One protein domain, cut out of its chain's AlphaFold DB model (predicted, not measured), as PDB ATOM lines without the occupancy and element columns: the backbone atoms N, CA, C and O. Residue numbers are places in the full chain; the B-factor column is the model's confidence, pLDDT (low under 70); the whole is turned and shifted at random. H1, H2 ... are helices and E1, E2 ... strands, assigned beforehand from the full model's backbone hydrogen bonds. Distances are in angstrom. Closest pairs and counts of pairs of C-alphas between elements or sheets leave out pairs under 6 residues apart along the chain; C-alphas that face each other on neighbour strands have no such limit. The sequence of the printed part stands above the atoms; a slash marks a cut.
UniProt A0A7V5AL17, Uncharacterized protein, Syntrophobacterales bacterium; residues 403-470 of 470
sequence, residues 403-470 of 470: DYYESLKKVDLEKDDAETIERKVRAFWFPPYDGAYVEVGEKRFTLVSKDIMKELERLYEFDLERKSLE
ATOM      1  N   ASP A 403      39.267  45.409 124.784       85.69
ATOM      2  CA  ASP A 403      39.454  46.827 125.112       85.69
ATOM      3  C   ASP A 403      40.901  47.133 125.504       85.69
ATOM      4  O   ASP A 403      41.475  48.117 125.043       85.69
ATOM      5  N   TYR A 404      41.524  46.250 126.293       87.06
ATOM      6  CA  TYR A 404      42.942  46.372 126.608       87.06
ATOM      7  C   TYR A 404      43.788  46.284 125.334       87.06
ATOM      8  O   TYR A 404      44.605  47.165 125.089       87.06
ATOM      9  N   TYR A 405      43.541  45.291 124.477       87.81
ATOM     10  CA  TYR A 405      44.240  45.149 123.198       87.81
ATOM     11  C   TYR A 405      44.118  46.391 122.299       87.81
ATOM     12  O   TYR A 405      45.116  46.846 121.747       87.81
ATOM     13  N   GLU A 406      42.921  46.963 122.160       87.81
ATOM     14  CA  GLU A 406      42.712  48.172 121.355       87.81
ATOM     15  C   GLU A 406      43.399  49.397 121.972       87.81
ATOM     16  O   GLU A 406      43.979  50.204 121.246       87.81
ATOM     17  N   SER A 407      43.430  49.503 123.306       90.19
ATOM     18  CA  SER A 407      44.120  50.601 123.997       90.19
ATOM     19  C   SER A 407      45.629  50.636 123.723       90.19
ATOM     20  O   SER A 407      46.224  51.711 123.681       90.19
ATOM     21  N   LEU A 408      46.244  49.477 123.452       91.88
ATOM     22  CA  LEU A 408      47.675  49.364 123.152       91.88
ATOM     23  C   LEU A 408      48.062  49.990 121.800       91.88
ATOM     24  O   LEU A 408      49.240  50.287 121.592       91.88
ATOM     25  N   LYS A 409      47.099  50.211 120.890       92.94
ATOM     26  CA  LYS A 409      47.343  50.844 119.580       92.94
ATOM     27  C   LYS A 409      47.627  52.337 119.682       92.94
ATOM     28  O   LYS A 409      48.279  52.890 118.795       92.94
ATOM     29  N   LYS A 410      47.103  53.001 120.716       95.31
ATOM     30  CA  LYS A 410      47.272  54.442 120.888       95.31
ATOM     31  C   LYS A 410      48.691  54.739 121.370       95.31
ATOM     32  O   LYS A 410      49.166  54.181 122.362       95.31
ATOM     33  N   VAL A 411      49.359  55.627 120.648       95.62
ATOM     34  CA  VAL A 411      50.638  56.211 121.038       95.62
ATOM     35  C   VAL A 411      50.373  57.462 121.862       95.62
ATOM     36  O   VAL A 411      49.618  58.344 121.450       95.62
ATOM     37  N   ASP A 412      50.996  57.515 123.031       93.56
ATOM     38  CA  ASP A 412      50.989  58.652 123.937       93.56
ATOM     39  C   ASP A 412      52.345  59.357 123.827       93.56
ATOM     40  O   ASP A 412      53.338  58.887 124.370       93.56
ATOM     41  N   LEU A 413      52.392  60.475 123.099       90.50
ATOM     42  CA  LEU A 413      53.638  61.202 122.831       90.50
ATOM     43  C   LEU A 413      54.291  61.803 124.087       90.50
ATOM     44  O   LEU A 413      55.448  62.210 124.018       90.50
ATOM     45  N   GLU A 414      53.576  61.881 125.213       91.44
ATOM     46  CA  GLU A 414      54.131  62.370 126.480       91.44
ATOM     47  C   GLU A 414      54.765  61.246 127.309       91.44
ATOM     48  O   GLU A 414      55.645  61.511 128.129       91.44
ATOM     49  N   LYS A 415      54.320  59.996 127.115       93.31
ATOM     50  CA  LYS A 415      54.730  58.844 127.936       93.31
ATOM     51  C   LYS A 415      55.561  57.809 127.190       93.31
ATOM     52  O   LYS A 415      56.404  57.165 127.808       93.31
ATOM     53  N   ASP A 416      55.297  57.608 125.906       94.69
ATOM     54  CA  ASP A 416      55.988  56.610 125.100       94.69
ATOM     55  C   ASP A 416      57.308  57.190 124.577       94.69
ATOM     56  O   ASP A 416      57.328  58.166 123.826       94.69
ATOM     57  N   ASP A 417      58.423  56.558 124.937       95.06
ATOM     58  CA  ASP A 417      59.719  56.858 124.334       95.06
ATOM     59  C   ASP A 417      59.814  56.337 122.886       95.06
ATOM     60  O   ASP A 417      58.973  55.577 122.399       95.06
ATOM     61  N   ALA A 418      60.865  56.748 122.170       92.88
ATOM     62  CA  ALA A 418      61.046  56.389 120.763       92.88
ATOM     63  C   ALA A 418      61.059  54.866 120.525       92.88
ATOM     64  O   ALA A 418      60.524  54.402 119.520       92.88
ATOM     65  N   GLU A 419      61.626  54.087 121.450       92.94
ATOM     66  CA  GLU A 419      61.677  52.624 121.369       92.94
ATOM     67  C   GLU A 419      60.295  51.988 121.581       92.94
ATOM     68  O   GLU A 419      59.915  51.036 120.899       92.94
ATOM     69  N   THR A 420      59.499  52.523 122.503       94.44
ATOM     70  CA  THR A 420      58.125  52.078 122.758       94.44
ATOM     71  C   THR A 420      57.213  52.401 121.582       94.44
ATOM     72  O   THR A 420      56.424  51.549 121.167       94.44
ATOM     73  N   ILE A 421      57.352  53.591 120.990       95.19
ATOM     74  CA  ILE A 421      56.627  53.972 119.770       95.19
ATOM     75  C   ILE A 421      56.982  53.019 118.625       95.19
ATOM     76  O   ILE A 421      56.089  52.513 117.946       95.19
ATOM     77  N   GLU A 422      58.269  52.733 118.428       94.44
ATOM     78  CA  GLU A 422      58.755  51.814 117.396       94.44
ATOM     79  C   GLU A 422      58.171  50.400 117.572       94.44
ATOM     80  O   GLU A 422      57.582  49.850 116.634       94.44
ATOM     81  N   ARG A 423      58.204  49.862 118.800       95.38
ATOM     82  CA  ARG A 423      57.571  48.578 119.138       95.38
ATOM     83  C   ARG A 423      56.072  48.586 118.871       95.38
ATOM     84  O   ARG A 423      55.575  47.631 118.282       95.38
ATOM     85  N   LYS A 424      55.342  49.643 119.248       96.50
ATOM     86  CA  LYS A 424      53.900  49.771 118.960       96.50
ATOM     87  C   LYS A 424      53.630  49.752 117.457       96.50
ATOM     88  O   LYS A 424      52.755  49.014 117.007       96.50
ATOM     89  N   VAL A 425      54.404  50.502 116.670       96.19
ATOM     90  CA  VAL A 425      54.276  50.522 115.205       96.19
ATOM     91  C   VAL A 425      54.431  49.118 114.624       96.19
ATOM     92  O   VAL A 425      53.567  48.684 113.864       96.19
ATOM     93  N   ARG A 426      55.462  48.363 115.023       95.81
ATOM     94  CA  ARG A 426      55.659  46.980 114.559       95.81
ATOM     95  C   ARG A 426      54.606  46.007 115.083       95.81
ATOM     96  O   ARG A 426      54.117  45.164 114.324       95.81
ATOM     97  N   ALA A 427      54.240  46.123 116.358       96.44
ATOM     98  CA  ALA A 427      53.257  45.269 117.014       96.44
ATOM     99  C   ALA A 427      51.894  45.353 116.332       96.44
ATOM    100  O   ALA A 427      51.201  44.350 116.257       96.44
ATOM    101  N   PHE A 428      51.516  46.517 115.804       95.94
ATOM    102  CA  PHE A 428      50.239  46.711 115.115       95.94
ATOM    103  C   PHE A 428      50.366  46.798 113.593       95.94
ATOM    104  O   PHE A 428      49.382  47.066 112.907       95.94
ATOM    105  N   TRP A 429      51.541  46.509 113.035       94.94
ATOM    106  CA  TRP A 429      51.711  46.412 111.592       94.94
ATOM    107  C   TRP A 429      51.138  45.093 111.052       94.94
ATOM    108  O   TRP A 429      51.796  44.046 111.068       94.94
ATOM    109  N   PHE A 430      49.888  45.147 110.582       91.06
ATOM    110  CA  PHE A 430      49.201  44.033 109.923       91.06
ATOM    111  C   PHE A 430      48.149  44.546 108.919       91.06
ATOM    112  O   PHE A 430      46.960  44.571 109.229       91.06
ATOM    113  N   PRO A 431      48.532  44.960 107.701       86.81
ATOM    114  CA  PRO A 431      47.556  45.362 106.688       86.81
ATOM    115  C   PRO A 431      46.555  44.232 106.353       86.81
ATOM    116  O   PRO A 431      46.933  43.056 106.364       86.81
ATOM    117  N   PRO A 432      45.280  44.547 106.049       86.00
ATOM    118  CA  PRO A 432      44.711  45.888 105.868       86.00
ATOM    119  C   PRO A 432      44.180  46.529 107.166       86.00
ATOM    120  O   PRO A 432      43.432  47.498 107.092       86.00
ATOM    121  N   TYR A 433      44.496  45.986 108.345       87.25
ATOM    122  CA  TYR A 433      44.004  46.533 109.609       87.25
ATOM    123  C   TYR A 433      44.735  47.826 109.990       87.25
ATOM    124  O   TYR A 433      45.908  48.014 109.661       87.25
ATOM    125  N   ASP A 434      44.041  48.682 110.741       88.12
ATOM    126  CA  ASP A 434      44.624  49.880 111.342       88.12
ATOM    127  C   ASP A 434      45.825  49.536 112.232       88.12
ATOM    128  O   ASP A 434      45.739  48.670 113.112       88.12
ATOM    129  N   GLY A 435      46.914  50.279 112.035       92.94
ATOM    130  CA  GLY A 435      48.117  50.187 112.852       92.94
ATOM    131  C   GLY A 435      48.061  51.008 114.139       92.94
ATOM    132  O   GLY A 435      47.019  51.537 114.542       92.94
ATOM    133  N   ALA A 436      49.226  51.135 114.778       95.75
ATOM    134  CA  ALA A 436      49.412  52.071 115.878       95.75
ATOM    135  C   ALA A 436      49.144  53.499 115.395       95.75
ATOM    136  O   ALA A 436      49.437  53.835 114.245       95.75
ATOM    137  N   TYR A 437      48.580  54.339 116.252       96.06
ATOM    138  CA  TYR A 437      48.139  55.668 115.849       96.06
ATOM    139  C   TYR A 437      48.374  56.717 116.924       96.06
ATOM    140  O   TYR A 437      48.444  56.411 118.112       96.06
ATOM    141  N   VAL A 438      48.421  57.969 116.487       96.00
ATOM    142  CA  VAL A 438      48.430  59.153 117.346       96.00
ATOM    143  C   VAL A 438      47.235  60.042 117.016       96.00
ATOM    144  O   VAL A 438      46.760  60.073 115.877       96.00
ATOM    145  N   GLU A 439      46.738  60.758 118.017       93.88
ATOM    146  CA  GLU A 439      45.697  61.772 117.861       93.88
ATOM    147  C   GLU A 439      46.323  63.155 118.022       93.88
ATOM    148  O   GLU A 439      46.990  63.428 119.018       93.88
ATOM    149  N   VAL A 440      46.131  64.019 117.025       91.31
ATOM    150  CA  VAL A 440      46.594  65.412 117.048       91.31
ATOM    151  C   VAL A 440      45.399  66.300 116.724       91.31
ATOM    152  O   VAL A 440      44.901  66.310 115.593       91.31
ATOM    153  N   GLY A 441      44.912  67.023 117.735       89.94
ATOM    154  CA  GLY A 441      43.613  67.691 117.665       89.94
ATOM    155  C   GLY A 441      42.488  66.668 117.489       89.94
ATOM    156  O   GLY A 441      42.433  65.675 118.204       89.94
ATOM    157  N   GLU A 442      41.617  66.884 116.505       92.19
ATOM    158  CA  GLU A 442      40.493  65.984 116.187       92.19
ATOM    159  C   GLU A 442      40.845  64.909 115.141       92.19
ATOM    160  O   GLU A 442      39.974  64.180 114.666       92.19
ATOM    161  N   LYS A 443      42.118  64.818 114.726       94.19
ATOM    162  CA  LYS A 443      42.558  63.912 113.656       94.19
ATOM    163  C   LYS A 443      43.369  62.743 114.202       94.19
ATOM    164  O   LYS A 443      44.271  62.924 115.018       94.19
ATOM    165  N   ARG A 444      43.088  61.550 113.669       93.50
ATOM    166  CA  ARG A 444      43.826  60.306 113.921       93.50
ATOM    167  C   ARG A 444      44.804  60.034 112.779       93.50
ATOM    168  O   ARG A 444      44.407  60.033 111.616       93.50
ATOM    169  N   PHE A 445      46.060  59.766 113.119       93.69
ATOM    170  CA  PHE A 445      47.129  59.453 112.172       93.69
ATOM    171  C   PHE A 445      47.717  58.077 112.481       93.69
ATOM    172  O   PHE A 445      48.221  57.857 113.581       93.69
ATOM    173  N   THR A 446      47.675  57.159 111.515       93.88
ATOM    174  CA  THR A 446      48.346  55.856 111.618       93.88
ATOM    175  C   THR A 446      49.842  56.027 111.387       93.88
ATOM    176  O   THR A 446      50.268  56.677 110.434       93.88
ATOM    177  N   LEU A 447      50.640  55.435 112.266       93.19
ATOM    178  CA  LEU A 447      52.091  55.507 112.236       93.19
ATOM    179  C   LEU A 447      52.665  54.320 111.457       93.19
ATOM    180  O   LEU A 447      52.249  53.177 111.641       93.19
ATOM    181  N   VAL A 448      53.655  54.600 110.612       89.81
ATOM    182  CA  VAL A 448      54.387  53.603 109.822       89.81
ATOM    183  C   VAL A 448      55.876  53.917 109.921       89.81
ATOM    184  O   VAL A 448      56.277  55.074 109.785       89.81
ATOM    185  N   SER A 449      56.710  52.908 110.188       87.69
ATOM    186  CA  SER A 449      58.155  53.112 110.318       87.69
ATOM    187  C   SER A 449      58.822  53.248 108.946       87.69
ATOM    188  O   SER A 449      58.332  52.737 107.938       87.69
ATOM    189  N   LYS A 450      59.986  53.911 108.899       85.75
ATOM    190  CA  LYS A 450      60.781  54.022 107.663       85.75
ATOM    191  C   LYS A 450      61.190  52.655 107.114       85.75
ATOM    192  O   LYS A 450      61.259  52.494 105.901       85.75
ATOM    193  N   ASP A 451      61.457  51.686 107.981       84.69
ATOM    194  CA  ASP A 451      61.865  50.346 107.555       84.69
ATOM    195  C   ASP A 451      60.699  49.564 106.951       84.69
ATOM    196  O   ASP A 451      60.869  48.936 105.908       84.69
ATOM    197  N   ILE A 452      59.497  49.698 107.521       85.12
ATOM    198  CA  ILE A 452      58.269  49.171 106.918       85.12
ATOM    199  C   ILE A 452      58.014  49.822 105.552       85.12
ATOM    200  O   ILE A 452      57.693  49.127 104.592       85.12
ATOM    201  N   MET A 453      58.192  51.144 105.438       85.44
ATOM    202  CA  MET A 453      58.040  51.848 104.159       85.44
ATOM    203  C   MET A 453      59.018  51.334 103.097       85.44
ATOM    204  O   MET A 453      58.606  51.097 101.967       85.44
ATOM    205  N   LYS A 454      60.284  51.089 103.460       84.62
ATOM    206  CA  LYS A 454      61.273  50.482 102.553       84.62
ATOM    207  C   LYS A 454      60.906  49.050 102.157       84.62
ATOM    208  O   LYS A 454      61.166  48.642 101.030       84.62
ATOM    209  N   GLU A 455      60.345  48.260 103.075       79.88
ATOM    210  CA  GLU A 455      59.872  46.907 102.756       79.88
ATOM    211  C   GLU A 455      58.710  46.954 101.755       79.88
ATOM    212  O   GLU A 455      58.703  46.192 100.788       79.88
ATOM    213  N   LEU A 456      57.766  47.880 101.945       80.56
ATOM    214  CA  LEU A 456      56.672  48.110 101.003       80.56
ATOM    215  C   LEU A 456      57.178  48.556  99.633       80.56
ATOM    216  O   LEU A 456      56.741  48.001  98.632       80.56
ATOM    217  N   GLU A 457      58.104  49.513  99.586       81.62
ATOM    218  CA  GLU A 457      58.708  50.010  98.344       81.62
ATOM    219  C   GLU A 457      59.292  48.861  97.513       81.62
ATOM    220  O   GLU A 457      58.902  48.682  96.361       81.62
ATOM    221  N   ARG A 458      60.091  47.980  98.132       77.56
ATOM    222  CA  ARG A 458      60.640  46.785  97.462       77.56
ATOM    223  C   ARG A 458      59.562  45.840  96.932       77.56
ATOM    224  O   ARG A 458      59.730  45.249  95.870       77.56
ATOM    225  N   LEU A 459      58.476  45.646  97.684       73.75
ATOM    226  CA  LEU A 459      57.371  44.783  97.254       73.75
ATOM    227  C   LEU A 459      56.618  45.381  96.059       73.75
ATOM    228  O   LEU A 459      56.219  44.635  95.168       73.75
ATOM    229  N   TYR A 460      56.445  46.705  96.029       74.50
ATOM    230  CA  TYR A 460      55.830  47.413  94.907       74.50
ATOM    231  C   TYR A 460      56.721  47.409  93.660       74.50
ATOM    232  O   TYR A 460      56.216  47.137  92.574       74.50
ATOM    233  N   GLU A 461      58.026  47.654  93.802       72.31
ATOM    234  CA  GLU A 461      58.988  47.570  92.693       72.31
ATOM    235  C   GLU A 461      59.002  46.166  92.073       72.31
ATOM    236  O   GLU A 461      58.890  46.027  90.857       72.31
ATOM    237  N   PHE A 462      59.024  45.119  92.903       61.59
ATOM    238  CA  PHE A 462      58.982  43.733  92.433       61.59
ATOM    239  C   PHE A 462      57.683  43.390  91.679       61.59
ATOM    240  O   PHE A 462      57.714  42.667  90.681       61.59
ATOM    241  N   ASP A 463      56.527  43.895  92.128       59.50
ATOM    242  CA  ASP A 463      55.246  43.667  91.442       59.50
ATOM    243  C   ASP A 463      55.156  44.438  90.111       59.50
ATOM    244  O   ASP A 463      54.576  43.939  89.145       59.50
ATOM    245  N   LEU A 464      55.771  45.626  90.029       60.91
ATOM    246  CA  LEU A 464      55.894  46.397  88.788       60.91
ATOM    247  C   LEU A 464      56.811  45.702  87.775       60.91
ATOM    248  O   LEU A 464      56.437  45.581  86.609       60.91
ATOM    249  N   GLU A 465      57.966  45.191  88.211       55.34
ATOM    250  CA  GLU A 465      58.866  44.410  87.353       55.34
ATOM    251  C   GLU A 465      58.175  43.148  86.826       55.34
ATOM    252  O   GLU A 465      58.213  42.876  85.626       55.34
ATOM    253  N   ARG A 466      57.458  42.413  87.685       51.59
ATOM    254  CA  ARG A 466      56.703  41.226  87.272       51.59
ATOM    255  C   ARG A 466      55.613  41.554  86.246       51.59
ATOM    256  O   ARG A 466      55.505  40.851  85.248       51.59
ATOM    257  N   LYS A 467      54.838  42.621  86.459       51.19
ATOM    258  CA  LYS A 467      53.809  43.085  85.507       51.19
ATOM    259  C   LYS A 467      54.381  43.633  84.201       51.19
ATOM    260  O   LYS A 467      53.643  43.733  83.234       51.19
ATOM    261  N   SER A 468      55.655  44.023  84.176       50.97
ATOM    262  CA  SER A 468      56.344  44.431  82.944       50.97
ATOM    263  C   SER A 468      56.904  43.249  82.135       50.97
ATOM    264  O   SER A 468      57.259  43.425  80.971       50.97
ATOM    265  N   LEU A 469      56.996  42.066  82.755       46.22
ATOM    266  CA  LEU A 469      57.492  40.816  82.165       46.22
ATOM    267  C   LEU A 469      56.369  39.855  81.722       46.22
ATOM    268  O   LEU A 469      56.644  38.949  80.935       46.22
ATOM    269  N   GLU A 470      55.148  40.026  82.240       37.91
ATOM    270  CA  GLU A 470      53.899  39.389  81.769       37.91
ATOM    271  C   GLU A 470      53.261  40.225  80.648       37.91
ATOM    272  O   GLU A 470      52.744  39.607  79.686       37.91
TER     273      GLU A 470
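Overview. This is residues 403 to 470 of the 470 residues of an uncharacterized protein of Syntrophobacterales bacterium (UniProt A0A7V5AL17). A small body of two helices, a two-stranded hairpin and loops has one long helical arm, H3, which begins at the body; residues 453 to 470, of which 453 to 469 belong to H3, stick out from it. In the body, the short helix H1, the helix H2 and the hairpin of E1 and E2 are joined by winding loops, and without the free stretch this body of 50 residues spans 25 by 21 by 21 A. The printed part has 68 residues, with three named helices and two named strands in the order H1, H2, E1, E2, H3; its sheet has the order E1 - E2 and is antiparallel, and the class is mostly helix. The whole is loose, with a radius of gyration of the C-alphas of 15.2 A, and it spans 49 by 23 by 21 A, the arm making the length.

Along the chain. H1 is residues 403 to 407 and begins with C-alpha 403 at (39.454, 46.827, 125.112). H2 is residues 418 to 427, 14.1 A from first to last C-alpha. E1 is residues 437 to 440, 9.9 A long, with C-alpha 437 at (48.139, 55.668, 115.849). E2 is residues 443 to 446, 10.1 A long. H3 is residues 450 to 469, 28.9 A long, and ends with C-alpha 469 at (57.492, 40.816, 82.165).

Arrangement. E1 and E2 are antiparallel neighbours and a hairpin, with 153 degrees between their N-to-C directions. The C-alphas of Tyr 437 and Thr 446 face each other at 4.2 A. N 438 and O 445 are within hydrogen-bond range at 2.9 A, as are N 440 and O 443 at 2.9 A. H1 is apart from both strands. H2 is apart from E2. H1 and H2 are also apart, and H1 is apart from H3. H2 and H3 are only just apart, their closest C-alphas being 8.4 A from each other. E1 and H3 are apart too. In H1, H2 and H3 every O i to N i+4 pair is within hydrogen-bond range.

Size, cuts and confidence. The C-alphas of Glu 414 and Glu 470 are the two farthest apart, at 50.3 A. The printed part has no cut and ends at residue 470, the chain's last. The links E1 to E2 and E2 to H3 are tight, those from H1 to H2 and from H2 to E1 are short, and no link is long. The mean pLDDT of the printed part is 85.1, and residues 462 to 470 are under 70.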